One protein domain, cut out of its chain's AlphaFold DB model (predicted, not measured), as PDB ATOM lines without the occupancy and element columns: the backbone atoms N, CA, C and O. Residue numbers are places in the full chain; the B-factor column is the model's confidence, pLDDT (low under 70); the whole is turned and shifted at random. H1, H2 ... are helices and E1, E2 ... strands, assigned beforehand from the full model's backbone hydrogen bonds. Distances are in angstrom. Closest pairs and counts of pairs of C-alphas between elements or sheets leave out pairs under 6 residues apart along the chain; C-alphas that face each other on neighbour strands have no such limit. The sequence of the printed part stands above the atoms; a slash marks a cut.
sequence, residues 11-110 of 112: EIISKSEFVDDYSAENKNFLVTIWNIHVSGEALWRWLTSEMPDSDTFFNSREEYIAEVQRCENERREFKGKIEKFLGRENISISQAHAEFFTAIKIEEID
ATOM      1  N   GLU A  11       1.807 -64.137  85.669       90.88
ATOM      2  CA  GLU A  11       1.165 -64.378  86.960       90.88
ATOM      3  C   GLU A  11      -0.159 -63.608  87.045       90.88
ATOM      4  O   GLU A  11      -0.234 -62.450  86.643       90.88
ATOM      5  N   ILE A  12      -1.222 -64.227  87.579       92.19
ATOM      6  CA  ILE A  12      -2.469 -63.509  87.893       92.19
ATOM      7  C   ILE A  12      -2.324 -62.891  89.280       92.19
ATOM      8  O   ILE A  12      -2.321 -63.605  90.279       92.19
ATOM      9  N   ILE A  13      -2.287 -61.564  89.341       93.75
ATOM     10  CA  ILE A  13      -2.191 -60.807  90.593       93.75
ATOM     11  C   ILE A  13      -3.566 -60.662  91.240       93.75
ATOM     12  O   ILE A  13      -3.728 -60.788  92.451       93.75
ATOM     13  N   SER A  14      -4.585 -60.403  90.422       94.25
ATOM     14  CA  SER A  14      -5.963 -60.320  90.896       94.25
ATOM     15  C   SER A  14      -6.949 -60.637  89.787       94.25
ATOM     16  O   SER A  14      -6.696 -60.345  88.617       94.25
ATOM     17  N   LYS A  15      -8.116 -61.137  90.186       95.62
ATOM     18  CA  LYS A  15      -9.273 -61.324  89.319       95.62
ATOM     19  C   LYS A  15     -10.483 -60.631  89.938       95.62
ATOM     20  O   LYS A  15     -10.718 -60.762  91.138       95.62
ATOM     21  N   SER A  16     -11.260 -59.936  89.121       95.38
ATOM     22  CA  SER A  16     -12.525 -59.325  89.526       95.38
ATOM     23  C   SER A  16     -13.608 -59.647  88.509       95.38
ATOM     24  O   SER A  16     -13.342 -59.698  87.311       95.38
ATOM     25  N   GLU A  17     -14.820 -59.881  88.996       96.00
ATOM     26  CA  GLU A  17     -15.999 -60.160  88.181       96.00
ATOM     27  C   GLU A  17     -17.151 -59.305  88.698       96.00
ATOM     28  O   GLU A  17     -17.398 -59.260  89.905       96.00
ATOM     29  N   PHE A  18     -17.838 -58.613  87.795       93.75
ATOM     30  CA  PHE A  18     -19.040 -57.853  88.114       93.75
ATOM     31  C   PHE A  18     -20.010 -57.871  86.936       93.75
ATOM     32  O   PHE A  18     -19.623 -58.134  85.797       93.75
ATOM     33  N   VAL A  19     -21.281 -57.619  87.235       92.31
ATOM     34  CA  VAL A  19     -22.309 -57.421  86.215       92.31
ATOM     35  C   VAL A  19     -22.417 -55.927  85.959       92.31
ATOM     36  O   VAL A  19     -22.635 -55.165  86.898       92.31
ATOM     37  N   ASP A  20     -22.223 -55.534  84.708       88.75
ATOM     38  CA  ASP A  20     -22.518 -54.198  84.209       88.75
ATOM     39  C   ASP A  20     -23.952 -54.203  83.665       88.75
ATOM     40  O   ASP A  20     -24.258 -54.876  82.671       88.75
ATOM     41  N   ASP A  21     -24.844 -53.519  84.380       81.88
ATOM     42  CA  ASP A  21     -26.220 -53.300  83.972       81.88
ATOM     43  C   ASP A  21     -26.258 -52.107  83.016       81.88
ATOM     44  O   ASP A  21     -26.521 -50.966  83.399       81.88
ATOM     45  N   TYR A  22     -26.013 -52.365  81.729       71.69
ATOM     46  CA  TYR A  22     -26.138 -51.327  80.712       71.69
ATOM     47  C   TYR A  22     -27.623 -50.993  80.506       71.69
ATOM     48  O   TYR A  22     -28.305 -51.469  79.590       71.69
ATOM     49  N   SER A  23     -28.136 -50.154  81.409       60.50
ATOM     50  CA  SER A  23     -29.555 -49.888  81.651       60.50
ATOM     51  C   SER A  23     -30.299 -49.339  80.434       60.50
ATOM     52  O   SER A  23     -31.527 -49.334  80.407       60.50
ATOM     53  N   ALA A  24     -29.572 -48.862  79.423       63.91
ATOM     54  CA  ALA A  24     -30.132 -48.330  78.190       63.91
ATOM     55  C   ALA A  24     -30.671 -49.412  77.236       63.91
ATOM     56  O   ALA A  24     -31.563 -49.111  76.446       63.91
ATOM     57  N   GLU A  25     -30.169 -50.654  77.297       66.62
ATOM     58  CA  GLU A  25     -30.522 -51.706  76.324       66.62
ATOM     59  C   GLU A  25     -31.223 -52.927  76.921       66.62
ATOM     60  O   GLU A  25     -31.551 -53.852  76.181       66.62
ATOM     61  N   ASN A  26     -31.497 -52.940  78.231       71.69
ATOM     62  CA  ASN A  26     -32.035 -54.128  78.897       71.69
ATOM     63  C   ASN A  26     -31.125 -55.347  78.623       71.69
ATOM     64  O   ASN A  26     -31.603 -56.434  78.311       71.69
ATOM     65  N   LYS A  27     -29.808 -55.139  78.687       81.56
ATOM     66  CA  LYS A  27     -28.777 -56.168  78.552       81.56
ATOM     67  C   LYS A  27     -27.863 -56.085  79.754       81.56
ATOM     68  O   LYS A  27     -27.472 -54.991  80.159       81.56
ATOM     69  N   ASN A  28     -27.505 -57.241  80.279       87.44
ATOM     70  CA  ASN A  28     -26.505 -57.358  81.319       87.44
ATOM     71  C   ASN A  28     -25.216 -57.888  80.697       87.44
ATOM     72  O   ASN A  28     -25.249 -58.779  79.846       87.44
ATOM     73  N   PHE A  29     -24.078 -57.369  81.144       91.38
ATOM     74  CA  PHE A  29     -22.773 -57.866  80.731       91.38
ATOM     75  C   PHE A  29     -22.006 -58.384  81.939       91.38
ATOM     76  O   PHE A  29     -21.810 -57.670  82.917       91.38
ATOM     77  N   LEU A  30     -21.530 -59.625  81.877       93.12
ATOM     78  CA  LEU A  30     -20.517 -60.111  82.800       93.12
ATOM     79  C   LEU A  30     -19.163 -59.556  82.361       93.12
ATOM     80  O   LEU A  30     -18.625 -59.938  81.318       93.12
ATOM     81  N   VAL A  31     -18.604 -58.678  83.182       94.12
ATOM     82  CA  VAL A  31     -17.264 -58.133  82.994       94.12
ATOM     83  C   VAL A  31     -16.306 -58.892  83.901       94.12
ATOM     84  O   VAL A  31     -16.455 -58.901  85.122       94.12
ATOM     85  N   THR A  32     -15.308 -59.532  83.297       96.00
ATOM     86  CA  THR A  32     -14.202 -60.181  84.007       96.00
ATOM     87  C   THR A  32     -12.912 -59.425  83.739       96.00
ATOM     88  O   THR A  32     -12.540 -59.219  82.584       96.00
ATOM     89  N   ILE A  33     -12.213 -59.043  84.804       95.19
ATOM     90  CA  ILE A  33     -10.936 -58.336  84.750       95.19
ATOM     91  C   ILE A  33      -9.865 -59.207  85.402       95.19
ATOM     92  O   ILE A  33     -10.016 -59.638  86.546       95.19
ATOM     93  N   TRP A  34      -8.763 -59.422  84.690       95.25
ATOM     94  CA  TRP A  34      -7.535 -59.998  85.221       95.25
ATOM     95  C   TRP A  34      -6.446 -58.934  85.208       95.25
ATOM     96  O   TRP A  34      -6.119 -58.392  84.153       95.25
ATOM     97  N   ASN A  35      -5.858 -58.673  86.372       93.50
ATOM     98  CA  ASN A  35      -4.590 -57.961  86.448       93.50
ATOM     99  C   ASN A  35      -3.490 -59.012  86.475       93.50
ATOM    100  O   ASN A  35      -3.448 -59.845  87.386       93.50
ATOM    101  N   ILE A  36      -2.648 -58.994  85.452       92.56
ATOM    102  CA  ILE A  36      -1.566 -59.950  85.270       92.56
ATOM    103  C   ILE A  36      -0.230 -59.225  85.362       92.56
ATOM    104  O   ILE A  36      -0.100 -58.095  84.900       92.56
ATOM    105  N   HIS A  37       0.756 -59.874  85.958       91.44
ATOM    106  CA  HIS A  37       2.156 -59.485  85.841       91.44
ATOM    107  C   HIS A  37       2.789 -60.332  84.739       91.44
ATOM    108  O   HIS A  37       2.442 -61.508  84.591       91.44
ATOM    109  N   VAL A  38       3.662 -59.731  83.934       89.44
ATOM    110  CA  VAL A  38       4.434 -60.433  82.904       89.44
ATOM    111  C   VAL A  38       5.924 -60.183  83.091       89.44
ATOM    112  O   VAL A  38       6.325 -59.191  83.685       89.44
ATOM    113  N   SER A  39       6.775 -61.043  82.542       89.25
ATOM    114  CA  SER A  39       8.222 -60.798  82.562       89.25
ATOM    115  C   SER A  39       8.609 -59.476  81.872       89.25
ATOM    116  O   SER A  39       7.972 -59.032  80.912       89.25
ATOM    117  N   GLY A  40       9.729 -58.878  82.286       87.00
ATOM    118  CA  GLY A  40      10.254 -57.663  81.650       87.00
ATOM    119  C   GLY A  40      10.546 -57.815  80.152       87.00
ATOM    120  O   GLY A  40      10.376 -56.867  79.389       87.00
ATOM    121  N   GLU A  41      10.910 -59.016  79.691       87.31
ATOM    122  CA  GLU A  41      11.051 -59.285  78.255       87.31
ATOM    123  C   GLU A  41       9.704 -59.279  77.528       87.31
ATOM    124  O   GLU A  41       9.601 -58.734  76.429       87.31
ATOM    125  N   ALA A  42       8.664 -59.858  78.135       87.12
ATOM    126  CA  ALA A  42       7.315 -59.816  77.590       87.12
ATOM    127  C   ALA A  42       6.823 -58.365  77.471       87.12
ATOM    128  O   ALA A  42       6.308 -57.982  76.419       87.12
ATOM    129  N   LEU A  43       7.057 -57.544  78.502       88.69
ATOM    130  CA  LEU A  43       6.778 -56.109  78.462       88.69
ATOM    131  C   LEU A  43       7.548 -55.416  77.333       88.69
ATOM    132  O   LEU A  43       6.951 -54.663  76.568       88.69
ATOM    133  N   TRP A  44       8.856 -55.653  77.220       86.56
ATOM    134  CA  TRP A  44       9.682 -54.994  76.210       86.56
ATOM    135  C   TRP A  44       9.195 -55.311  74.796       86.56
ATOM    136  O   TRP A  44       8.966 -54.388  74.018       86.56
ATOM    137  N   ARG A  45       8.936 -56.592  74.502       87.31
ATOM    138  CA  ARG A  45       8.378 -57.026  73.214       87.31
ATOM    139  C   ARG A  45       7.025 -56.376  72.929       87.31
ATOM    140  O   ARG A  45       6.800 -55.914  71.815       87.31
ATOM    141  N   TRP A  46       6.143 -56.303  73.930       88.62
ATOM    142  CA  TRP A  46       4.865 -55.603  73.787       88.62
ATOM    143  C   TRP A  46       5.080 -54.137  73.400       88.62
ATOM    144  O   TRP A  46       4.585 -53.713  72.359       88.62
ATOM    145  N   LEU A  47       5.880 -53.393  74.167       87.94
ATOM    146  CA  LEU A  47       6.130 -51.968  73.926       87.94
ATOM    147  C   LEU A  47       6.741 -51.710  72.542       87.94
ATOM    148  O   LEU A  47       6.285 -50.820  71.829       87.94
ATOM    149  N   THR A  48       7.720 -52.516  72.122       87.50
ATOM    150  CA  THR A  48       8.328 -52.401  70.783       87.50
ATOM    151  C   THR A  48       7.380 -52.794  69.657       87.50
ATOM    152  O   THR A  48       7.605 -52.436  68.508       87.50
ATOM    153  N   SER A  49       6.329 -53.551  69.966       89.19
ATOM    154  CA  SER A  49       5.313 -53.927  68.990       89.19
ATOM    155  C   SER A  49       4.188 -52.899  68.883       89.19
ATOM    156  O   SER A  49       3.493 -52.899  67.877       89.19
ATOM    157  N   GLU A  50       3.956 -52.027  69.874       87.06
ATOM    158  CA  GLU A  50       2.857 -51.043  69.830       87.06
ATOM    159  C   GLU A  50       3.078 -49.964  68.775       87.06
ATOM    160  O   GLU A  50       2.132 -49.570  68.089       87.06
ATOM    161  N   MET A  51       4.327 -49.542  68.593       84.12
ATOM    162  CA  MET A  51       4.689 -48.507  67.640       84.12
ATOM    163  C   MET A  51       5.768 -49.050  66.697       84.12
ATOM    164  O   MET A  51       6.913 -49.163  67.125       84.12
ATOM    165  N   PRO A  52       5.427 -49.419  65.444       82.88
ATOM    166  CA  PRO A  52       6.452 -49.748  64.459       82.88
ATOM    167  C   PRO A  52       7.367 -48.536  64.257       82.88
ATOM    168  O   PRO A  52       6.916 -47.390  64.364       82.88
ATOM    169  N   ASP A  53       8.639 -48.790  63.953       84.12
ATOM    170  CA  ASP A  53       9.590 -47.725  63.640       84.12
ATOM    171  C   ASP A  53       9.090 -46.873  62.463       84.12
ATOM    172  O   ASP A  53       8.350 -47.340  61.594       84.12
ATOM    173  N   SER A  54       9.486 -45.597  62.423       84.38
ATOM    174  CA  SER A  54       9.101 -44.714  61.316       84.38
ATOM    175  C   SER A  54       9.600 -45.270  59.982       84.38
ATOM    176  O   SER A  54      10.725 -45.750  59.874       84.38
ATOM    177  N   ASP A  55       8.780 -45.112  58.944       84.62
ATOM    178  CA  ASP A  55       9.126 -45.379  57.544       84.62
ATOM    179  C   ASP A  55      10.495 -44.810  57.123       84.62
ATOM    180  O   ASP A  55      11.202 -45.429  56.333       84.62
ATOM    181  N   THR A  56      10.905 -43.676  57.697       87.06
ATOM    182  CA  THR A  56      12.208 -43.032  57.463       87.06
ATOM    183  C   THR A  56      13.425 -43.862  57.881       87.06
ATOM    184  O   THR A  56      14.527 -43.583  57.406       87.06
ATOM    185  N   PHE A  57      13.255 -44.875  58.735       88.06
ATOM    186  CA  PHE A  57      14.321 -45.799  59.139       88.06
ATOM    187  C   PHE A  57      14.525 -46.963  58.159       88.06
ATOM    188  O   PHE A  57      15.471 -47.734  58.324       88.06
ATOM    189  N   PHE A  58      13.679 -47.086  57.134       91.56
ATOM    190  CA  PHE A  58      13.710 -48.187  56.175       91.56
ATOM    191  C   PHE A  58      14.161 -47.720  54.792       91.56
ATOM    192  O   PHE A  58      13.854 -46.614  54.347       91.56
ATOM    193  N   ASN A  59      14.878 -48.587  54.072       93.50
ATOM    194  CA  ASN A  59      15.382 -48.268  52.733       93.50
ATOM    195  C   ASN A  59      14.300 -48.426  51.654       93.50
ATOM    196  O   ASN A  59      14.505 -48.037  50.502       93.50
ATOM    197  N   SER A  60      13.166 -49.037  52.002       94.25
ATOM    198  CA  SER A  60      12.059 -49.297  51.088       94.25
ATOM    199  C   SER A  60      10.715 -49.373  51.812       94.25
ATOM    200  O   SER A  60      10.631 -49.589  53.023       94.25
ATOM    201  N   ARG A  61       9.636 -49.237  51.037       92.19
ATOM    202  CA  ARG A  61       8.271 -49.404  51.545       92.19
ATOM    203  C   ARG A  61       7.999 -50.853  51.946       92.19
ATOM    204  O   ARG A  61       7.255 -51.091  52.890       92.19
ATOM    205  N   GLU A  62       8.582 -51.805  51.231       94.81
ATOM    206  CA  GLU A  62       8.467 -53.235  51.495       94.81
ATOM    207  C   GLU A  62       9.060 -53.598  52.863       94.81
ATOM    208  O   GLU A  62       8.434 -54.342  53.616       94.81
ATOM    209  N   GLU A  63      10.217 -53.024  53.213       93.62
ATOM    210  CA  GLU A  63      10.837 -53.188  54.536       93.62
ATOM    211  C   GLU A  63       9.948 -52.628  55.655       93.62
ATOM    212  O   GLU A  63       9.695 -53.320  56.639       93.62
ATOM    213  N   TYR A  64       9.394 -51.424  55.478       93.44
ATOM    214  CA  TYR A  64       8.470 -50.842  56.455       93.44
ATOM    215  C   TYR A  64       7.190 -51.679  56.626       93.44
ATOM    216  O   TYR A  64       6.733 -51.909  57.744       93.44
ATOM    217  N   ILE A  65       6.609 -52.195  55.536       94.38
ATOM    218  CA  ILE A  65       5.431 -53.078  55.612       94.38
ATOM    219  C   ILE A  65       5.764 -54.370  56.370       94.38
ATOM    220  O   ILE A  65       4.949 -54.837  57.168       94.38
ATOM    221  N   ALA A  66       6.948 -54.942  56.143       93.38
ATOM    222  CA  ALA A  66       7.397 -56.121  56.875       93.38
ATOM    223  C   ALA A  66       7.529 -55.840  58.380       93.38
ATOM    224  O   ALA A  66       7.126 -56.681  59.185       93.38
ATOM    225  N   GLU A  67       8.010 -54.652  58.760       93.44
ATOM    226  CA  GLU A  67       8.082 -54.227  60.160       93.44
ATOM    227  C   GLU A  67       6.694 -54.074  60.794       93.44
ATOM    228  O   GLU A  67       6.428 -54.633  61.860       93.44
ATOM    229  N   VAL A  68       5.767 -53.392  60.117       93.50
ATOM    230  CA  VAL A  68       4.378 -53.273  60.591       93.50
ATOM    231  C   VAL A  68       3.773 -54.662  60.808       93.50
ATOM    232  O   VAL A  68       3.143 -54.918  61.839       93.50
ATOM    233  N   GLN A  69       4.017 -55.590  59.879       94.75
ATOM    234  CA  GLN A  69       3.522 -56.955  60.000       94.75
ATOM    235  C   GLN A  69       4.175 -57.727  61.153       94.75
ATOM    236  O   GLN A  69       3.482 -58.499  61.826       94.75
ATOM    237  N   ARG A  70       5.479 -57.535  61.399       93.62
ATOM    238  CA  ARG A  70       6.196 -58.099  62.555       93.62
ATOM    239  C   ARG A  70       5.532 -57.649  63.856       93.62
ATOM    240  O   ARG A  70       5.145 -58.504  64.650       93.62
ATOM    241  N   CYS A  71       5.312 -56.345  64.021       93.19
ATOM    242  CA  CYS A  71       4.641 -55.764  65.186       93.19
ATOM    243  C   CYS A  71       3.233 -56.338  65.403       93.19
ATOM    244  O   CYS A  71       2.871 -56.737  66.510       93.19
ATOM    245  N   GLU A  72       2.421 -56.439  64.346       93.00
ATOM    246  CA  GLU A  72       1.091 -57.052  64.439       93.00
ATOM    247  C   GLU A  72       1.133 -58.520  64.866       93.00
ATOM    248  O   GLU A  72       0.302 -58.960  65.667       93.00
ATOM    249  N   ASN A  73       2.085 -59.283  64.329       93.44
ATOM    250  CA  ASN A  73       2.245 -60.692  64.658       93.44
ATOM    251  C   ASN A  73       2.676 -60.874  66.117       93.44
ATOM    252  O   ASN A  73       2.122 -61.740  66.793       93.44
ATOM    253  N   GLU A  74       3.577 -60.032  66.624       91.38
ATOM    254  CA  GLU A  74       3.998 -60.057  68.028       91.38
ATOM    255  C   GLU A  74       2.847 -59.753  68.984       91.38
ATOM    256  O   GLU A  74       2.634 -60.503  69.937       91.38
ATOM    257  N   ARG A  75       2.031 -58.727  68.699       91.12
ATOM    258  CA  ARG A  75       0.836 -58.429  69.509       91.12
ATOM    259  C   ARG A  75      -0.160 -59.585  69.499       91.12
ATOM    260  O   ARG A  75      -0.747 -59.908  70.534       91.12
ATOM    261  N   ARG A  76      -0.347 -60.230  68.342       92.19
ATOM    262  CA  ARG A  76      -1.230 -61.397  68.205       92.19
ATOM    263  C   ARG A  76      -0.710 -62.590  69.003       92.19
ATOM    264  O   ARG A  76      -1.492 -63.235  69.695       92.19
ATOM    265  N   GLU A  77       0.588 -62.870  68.933       91.69
ATOM    266  CA  GLU A  77       1.227 -63.938  69.706       91.69
ATOM    267  C   GLU A  77       1.124 -63.669  71.214       91.69
ATOM    268  O   GLU A  77       0.731 -64.558  71.969       91.69
ATOM    269  N   PHE A  78       1.411 -62.437  71.645       90.56
ATOM    270  CA  PHE A  78       1.305 -62.005  73.039       90.56
ATOM    271  C   PHE A  78      -0.109 -62.225  73.586       90.56
ATOM    272  O   PHE A  78      -0.291 -62.899  74.602       90.56
ATOM    273  N   LYS A  79      -1.126 -61.729  72.865       91.56
ATOM    274  CA  LYS A  79      -2.533 -61.940  73.222       91.56
ATOM    275  C   LYS A  79      -2.879 -63.429  73.274       91.56
ATOM    276  O   LYS A  79      -3.463 -63.869  74.260       91.56
ATOM    277  N   GLY A  80      -2.470 -64.210  72.275       92.25
ATOM    278  CA  GLY A  80      -2.737 -65.650  72.226       92.25
ATOM    279  C   GLY A  80      -2.130 -66.422  73.404       92.25
ATOM    280  O   GLY A  80      -2.750 -67.352  73.923       92.25
ATOM    281  N   LYS A  81      -0.946 -66.019  73.885       91.38
ATOM    282  CA  LYS A  81      -0.340 -66.598  75.096       91.38
ATOM    283  C   LYS A  81      -1.164 -66.295  76.346       91.38
ATOM    284  O   LYS A  81      -1.393 -67.208  77.138       91.38
ATOM    285  N   ILE A  82      -1.647 -65.061  76.501       91.31
ATOM    286  CA  ILE A  82      -2.511 -64.687  77.631       91.31
ATOM    287  C   ILE A  82      -3.848 -65.430  77.558       91.31
ATOM    288  O   ILE A  82      -4.274 -65.997  78.559       91.31
ATOM    289  N   GLU A  83      -4.491 -65.494  76.392       93.69
ATOM    290  CA  GLU A  83      -5.756 -66.223  76.207       93.69
ATOM    291  C   GLU A  83      -5.621 -67.701  76.588       93.69
ATOM    292  O   GLU A  83      -6.424 -68.235  77.361       93.69
ATOM    293  N   LYS A  84      -4.545 -68.349  76.125       92.50
ATOM    294  CA  LYS A  84      -4.220 -69.733  76.484       92.50
ATOM    295  C   LYS A  84      -3.984 -69.899  77.987       92.50
ATOM    296  O   LYS A  84      -4.451 -70.878  78.562       92.50
ATOM    297  N   PHE A  85      -3.271 -68.965  78.614       90.50
ATOM    298  CA  PHE A  85      -2.987 -68.992  80.049       90.50
ATOM    299  C   PHE A  85      -4.250 -68.798  80.901       90.50
ATOM    300  O   PHE A  85      -4.459 -69.523  81.870       90.50
ATOM    301  N   LEU A  86      -5.122 -67.866  80.514       90.56
ATOM    302  CA  LEU A  86      -6.388 -67.600  81.199       90.56
ATOM    303  C   LEU A  86      -7.464 -68.662  80.909       90.56
ATOM    304  O   LEU A  86      -8.483 -68.699  81.600       90.56
ATOM    305  N   GLY A  87      -7.272 -69.498  79.883       92.00
ATOM    306  CA  GLY A  87      -8.287 -70.435  79.396       92.00
ATOM    307  C   GLY A  87      -9.521 -69.719  78.837       92.00
ATOM    308  O   GLY A  87     -10.642 -70.210  78.972       92.00
ATOM    309  N   ARG A  88      -9.337 -68.517  78.279       90.31
ATOM    310  CA  ARG A  88     -10.405 -67.638  77.792       90.31
ATOM    311  C   ARG A  88      -9.987 -66.999  76.477       90.31
ATOM    312  O   ARG A  88      -8.889 -66.474  76.374       90.31
ATOM    313  N   GLU A  89     -10.895 -66.988  75.512       92.75
ATOM    314  CA  GLU A  89     -10.716 -66.306  74.226       92.75
ATOM    315  C   GLU A  89     -11.405 -64.936  74.219       92.75
ATOM    316  O   GLU A  89     -12.284 -64.666  75.047       92.75
ATOM    317  N   ASN A  90     -11.051 -64.107  73.234       90.88
ATOM    318  CA  ASN A  90     -11.645 -62.798  72.962       90.88
ATOM    319  C   ASN A  90     -11.474 -61.801  74.110       90.88
ATOM    320  O   ASN A  90     -12.376 -61.026  74.425       90.88
ATOM    321  N   ILE A  91     -10.289 -61.797  74.720       92.31
ATOM    322  CA  ILE A  91      -9.935 -60.791  75.724       92.31
ATOM    323  C   ILE A  91      -9.433 -59.506  75.052       92.31
ATOM    324  O   ILE A  91      -8.855 -59.525  73.960       92.31
ATOM    325  N   SER A  92      -9.619 -58.381  75.726       90.75
ATOM    326  CA  SER A  92      -8.979 -57.105  75.399       90.75
ATOM    327  C   SER A  92      -7.858 -56.825  76.392       90.75
ATOM    328  O   SER A  92      -7.991 -57.154  77.566       90.75
ATOM    329  N   ILE A  93      -6.767 -56.218  75.929       88.75
ATOM    330  CA  ILE A  93      -5.645 -55.778  76.767       88.75
ATOM    331  C   ILE A  93      -5.674 -54.249  76.761       88.75
ATOM    332  O   ILE A  93      -5.604 -53.662  75.685       88.75
ATOM    333  N   SER A  94      -5.855 -53.613  77.921       78.56
ATOM    334  CA  SER A  94      -6.151 -52.169  77.994       78.56
ATOM    335  C   SER A  94      -5.044 -51.307  78.597       78.56
ATOM    336  O   SER A  94      -5.018 -50.103  78.351       78.56
ATOM    337  N   GLN A  95      -4.135 -51.880  79.386       71.06
ATOM    338  CA  GLN A  95      -3.089 -51.119  80.065       71.06
ATOM    339  C   GLN A  95      -1.837 -51.972  80.221       71.06
ATOM    340  O   GLN A  95      -1.958 -53.143  80.559       71.06
ATOM    341  N   ALA A  96      -0.669 -51.367  80.001       68.81
ATOM    342  CA  ALA A  96       0.646 -51.924  80.290       68.81
ATOM    343  C   ALA A  96       1.423 -50.886  81.117       68.81
ATOM    344  O   ALA A  96       1.852 -49.861  80.588       68.81
ATOM    345  N   HIS A  97       1.567 -51.087  82.427       72.62
ATOM    346  CA  HIS A  97       2.392 -50.215  83.266       72.62
ATOM    347  C   HIS A  97       3.296 -51.051  84.160       72.62
ATOM    348  O   HIS A  97       2.797 -51.855  84.936       72.62
ATOM    349  N   ALA A  98       4.613 -50.839  84.061       75.94
ATOM    350  CA  ALA A  98       5.613 -51.492  84.909       75.94
ATOM    351  C   ALA A  98       5.384 -53.012  85.045       75.94
ATOM    352  O   ALA A  98       5.268 -53.517  86.153       75.94
ATOM    353  N   GLU A  99       5.274 -53.709  83.906       84.12
ATOM    354  CA  GLU A  99       5.040 -55.163  83.801       84.12
ATOM    355  C   GLU A  99       3.628 -55.642  84.185       84.12
ATOM    356  O   GLU A  99       3.315 -56.819  84.011       84.12
ATOM    357  N   PHE A 100       2.738 -54.751  84.625       88.38
ATOM    358  CA  PHE A 100       1.342 -55.081  84.897       88.38
ATOM    359  C   PHE A 100       0.459 -54.808  83.688       88.38
ATOM    360  O   PHE A 100       0.455 -53.702  83.140       88.38
ATOM    361  N   PHE A 101      -0.318 -55.820  83.316       91.19
ATOM    362  CA  PHE A 101      -1.292 -55.765  82.246       91.19
ATOM    363  C   PHE A 101      -2.705 -55.999  82.767       91.19
ATOM    364  O   PHE A 101      -2.930 -56.834  83.645       91.19
ATOM    365  N   THR A 102      -3.673 -55.302  82.180       93.25
ATOM    366  CA  THR A 102      -5.093 -55.550  82.441       93.25
ATOM    367  C   THR A 102      -5.713 -56.248  81.239       93.25
ATOM    368  O   THR A 102      -5.813 -55.667  80.157       93.25
ATOM    369  N   ALA A 103      -6.131 -57.498  81.438       93.06
ATOM    370  CA  ALA A 103      -6.930 -58.258  80.489       93.06
ATOM    371  C   ALA A 103      -8.408 -58.199  80.890       93.06
ATOM    372  O   ALA A 103      -8.749 -58.382  82.058       93.06
ATOM    373  N   ILE A 104      -9.290 -57.960  79.924       94.75
ATOM    374  CA  ILE A 104     -10.724 -57.776  80.148       94.75
ATOM    375  C   ILE A 104     -11.497 -58.686  79.201       94.75
ATOM    376  O   ILE A 104     -11.222 -58.713  78.001       94.75
ATOM    377  N   LYS A 105     -12.493 -59.398  79.724       94.69
ATOM    378  CA  LYS A 105     -13.508 -60.090  78.928       94.69
ATOM    379  C   LYS A 105     -14.883 -59.547  79.289       94.69
ATOM    380  O   LYS A 105     -15.192 -59.407  80.468       94.69
ATOM    381  N   ILE A 106     -15.683 -59.261  78.271       93.00
ATOM    382  CA  ILE A 106     -17.065 -58.802  78.411       93.00
ATOM    383  C   ILE A 106     -17.944 -59.827  77.700       93.00
ATOM    384  O   ILE A 106     -17.714 -60.129  76.529       93.00
ATOM    385  N   GLU A 107     -18.909 -60.392  78.415       92.62
ATOM    386  CA  GLU A 107     -19.839 -61.402  77.902       92.62
ATOM    387  C   GLU A 107     -21.272 -60.928  78.163       92.62
ATOM    388  O   GLU A 107     -21.600 -60.575  79.291       92.62
ATOM    389  N   GLU A 108     -22.129 -60.905  77.142       90.94
ATOM    390  CA  GLU A 108     -23.564 -60.656  77.334       90.94
ATOM    391  C   GLU A 108     -24.183 -61.827  78.112       90.94
ATOM    392  O   GLU A 108     -23.880 -62.992  77.834       90.94
ATOM    393  N   ILE A 109     -25.019 -61.525  79.104       89.62
ATOM    394  CA  ILE A 109     -25.731 -62.516  79.912       89.62
ATOM    395  C   ILE A 109     -27.235 -62.262  79.853       89.62
ATOM    396  O   ILE A 109     -27.688 -61.117  79.831       89.62
ATOM    397  N   ASP A 110     -28.013 -63.344  79.859       81.56
ATOM    398  CA  ASP A 110     -29.470 -63.260  79.852       81.56
ATOM    399  C   ASP A 110     -29.979 -62.530  81.102       81.56
ATOM    400  O   ASP A 110     -29.561 -62.816  82.231       81.56
TER     401      ASP A 110
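AT A GLANCE: This is residues 11 to 110 of the 112 residues of an uncharacterized protein of Ruminococcus sp (UniProt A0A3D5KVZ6). A long, twisted antiparallel sheet of four strands makes one arm of a V, and the long helix H2 makes the other, with the short helix H1 packed on it at a steep tilt near the junction of the arms. Both helices reach the sheet with a part of their residues only, 40 to 47 of H1 and 79 to 86 of H2; the tip of the hairpin of E1 and E2 and the link from H1 to H2 lie toward opposite ends of the longest axis. The printed part has 100 residues, with two named helices and four named strands in the order E1, E2, H1, H2, E3, E4, and the sheet runs E1, E2, E4, E3. The class is mixed, helices and strands. The whole is loose, with a radius of gyration of the C-alphas of 17.1 A, and elongated, with spans of 54 by 31 by 21 A.

HOW THE PARTS SIT: Start in the sheet with its inner strands, E2 at residues 27 to 38 and E4 at residues 100 to 109; they are antiparallel at 161 degrees. Look there for N 32 and O 105, 2.8 A from each other and within hydrogen-bond range, and for N 103 and O 34 at 2.9 A. On one side of E2 is the edge strand E1, residues 11 to 22, antiparallel to it at 164 degrees, with N 16 and O 33 within hydrogen-bond range at 2.9 A; the two form a hairpin. E1 bends by 51 degrees at residue 14. The other edge strand is E3, residues 92 to 97, which forms a hairpin with E4 at 157 degrees; here N 92 and O 104 are within hydrogen-bond range at 2.8 A. E1 and E3 are apart. Now go outward to H1, residues 40 to 50, and H2, residues 61 to 86. H1 is on the sheet but only grazes it, with its residues 40 to 47. H2 is on the sheet too and only grazes it, with its residues 79 to 86. The helices touch, H2 with its residues 70 to 78 alone; their closest C-alphas, those of Ser 49 and Cys 71, are 4.3 A apart. They run opposite ways at a steep tilt of 47 degrees. E2, H1, H2 and E3 form a split strand-helix-strand unit, two strands that run the same way with helices between them in the chain and E4 between them in the sheet; its crossover is right-handed. In H1 and H2 every O i to N i+4 pair is within hydrogen-bond range.

IN THESE COORDINATES: Find C-alpha 11 at (1.165, -64.378, 86.960); from there E1 runs 30.9 A to Tyr 22. E2 runs back over 33.8 A from Lys 27 to Val 38. H1 goes from Gly 40 to Glu 50. Find C-alpha 61 at (8.271, -49.404, 51.545), where H2 begins; it covers 37.8 A to Leu 86. E3 goes from Ser 92 to His 97, and E4 runs 28.5 A from Phe 100 to C-alpha 109 at (-25.731, -62.516, 79.912).

THE WHOLE: The two C-alphas farthest apart are those of Asn 59 and Asp 110, at 54.5 A, while the first and last printed ones, of Glu 11 and Asp 110, are 31.5 A apart. The printed part has no cut. Its links are tight, but for the short link of 10 residues from H1 to H2. The mean pLDDT of the printed part is 88.8; look at residues 23 to 25 and residue 96 for values under 70.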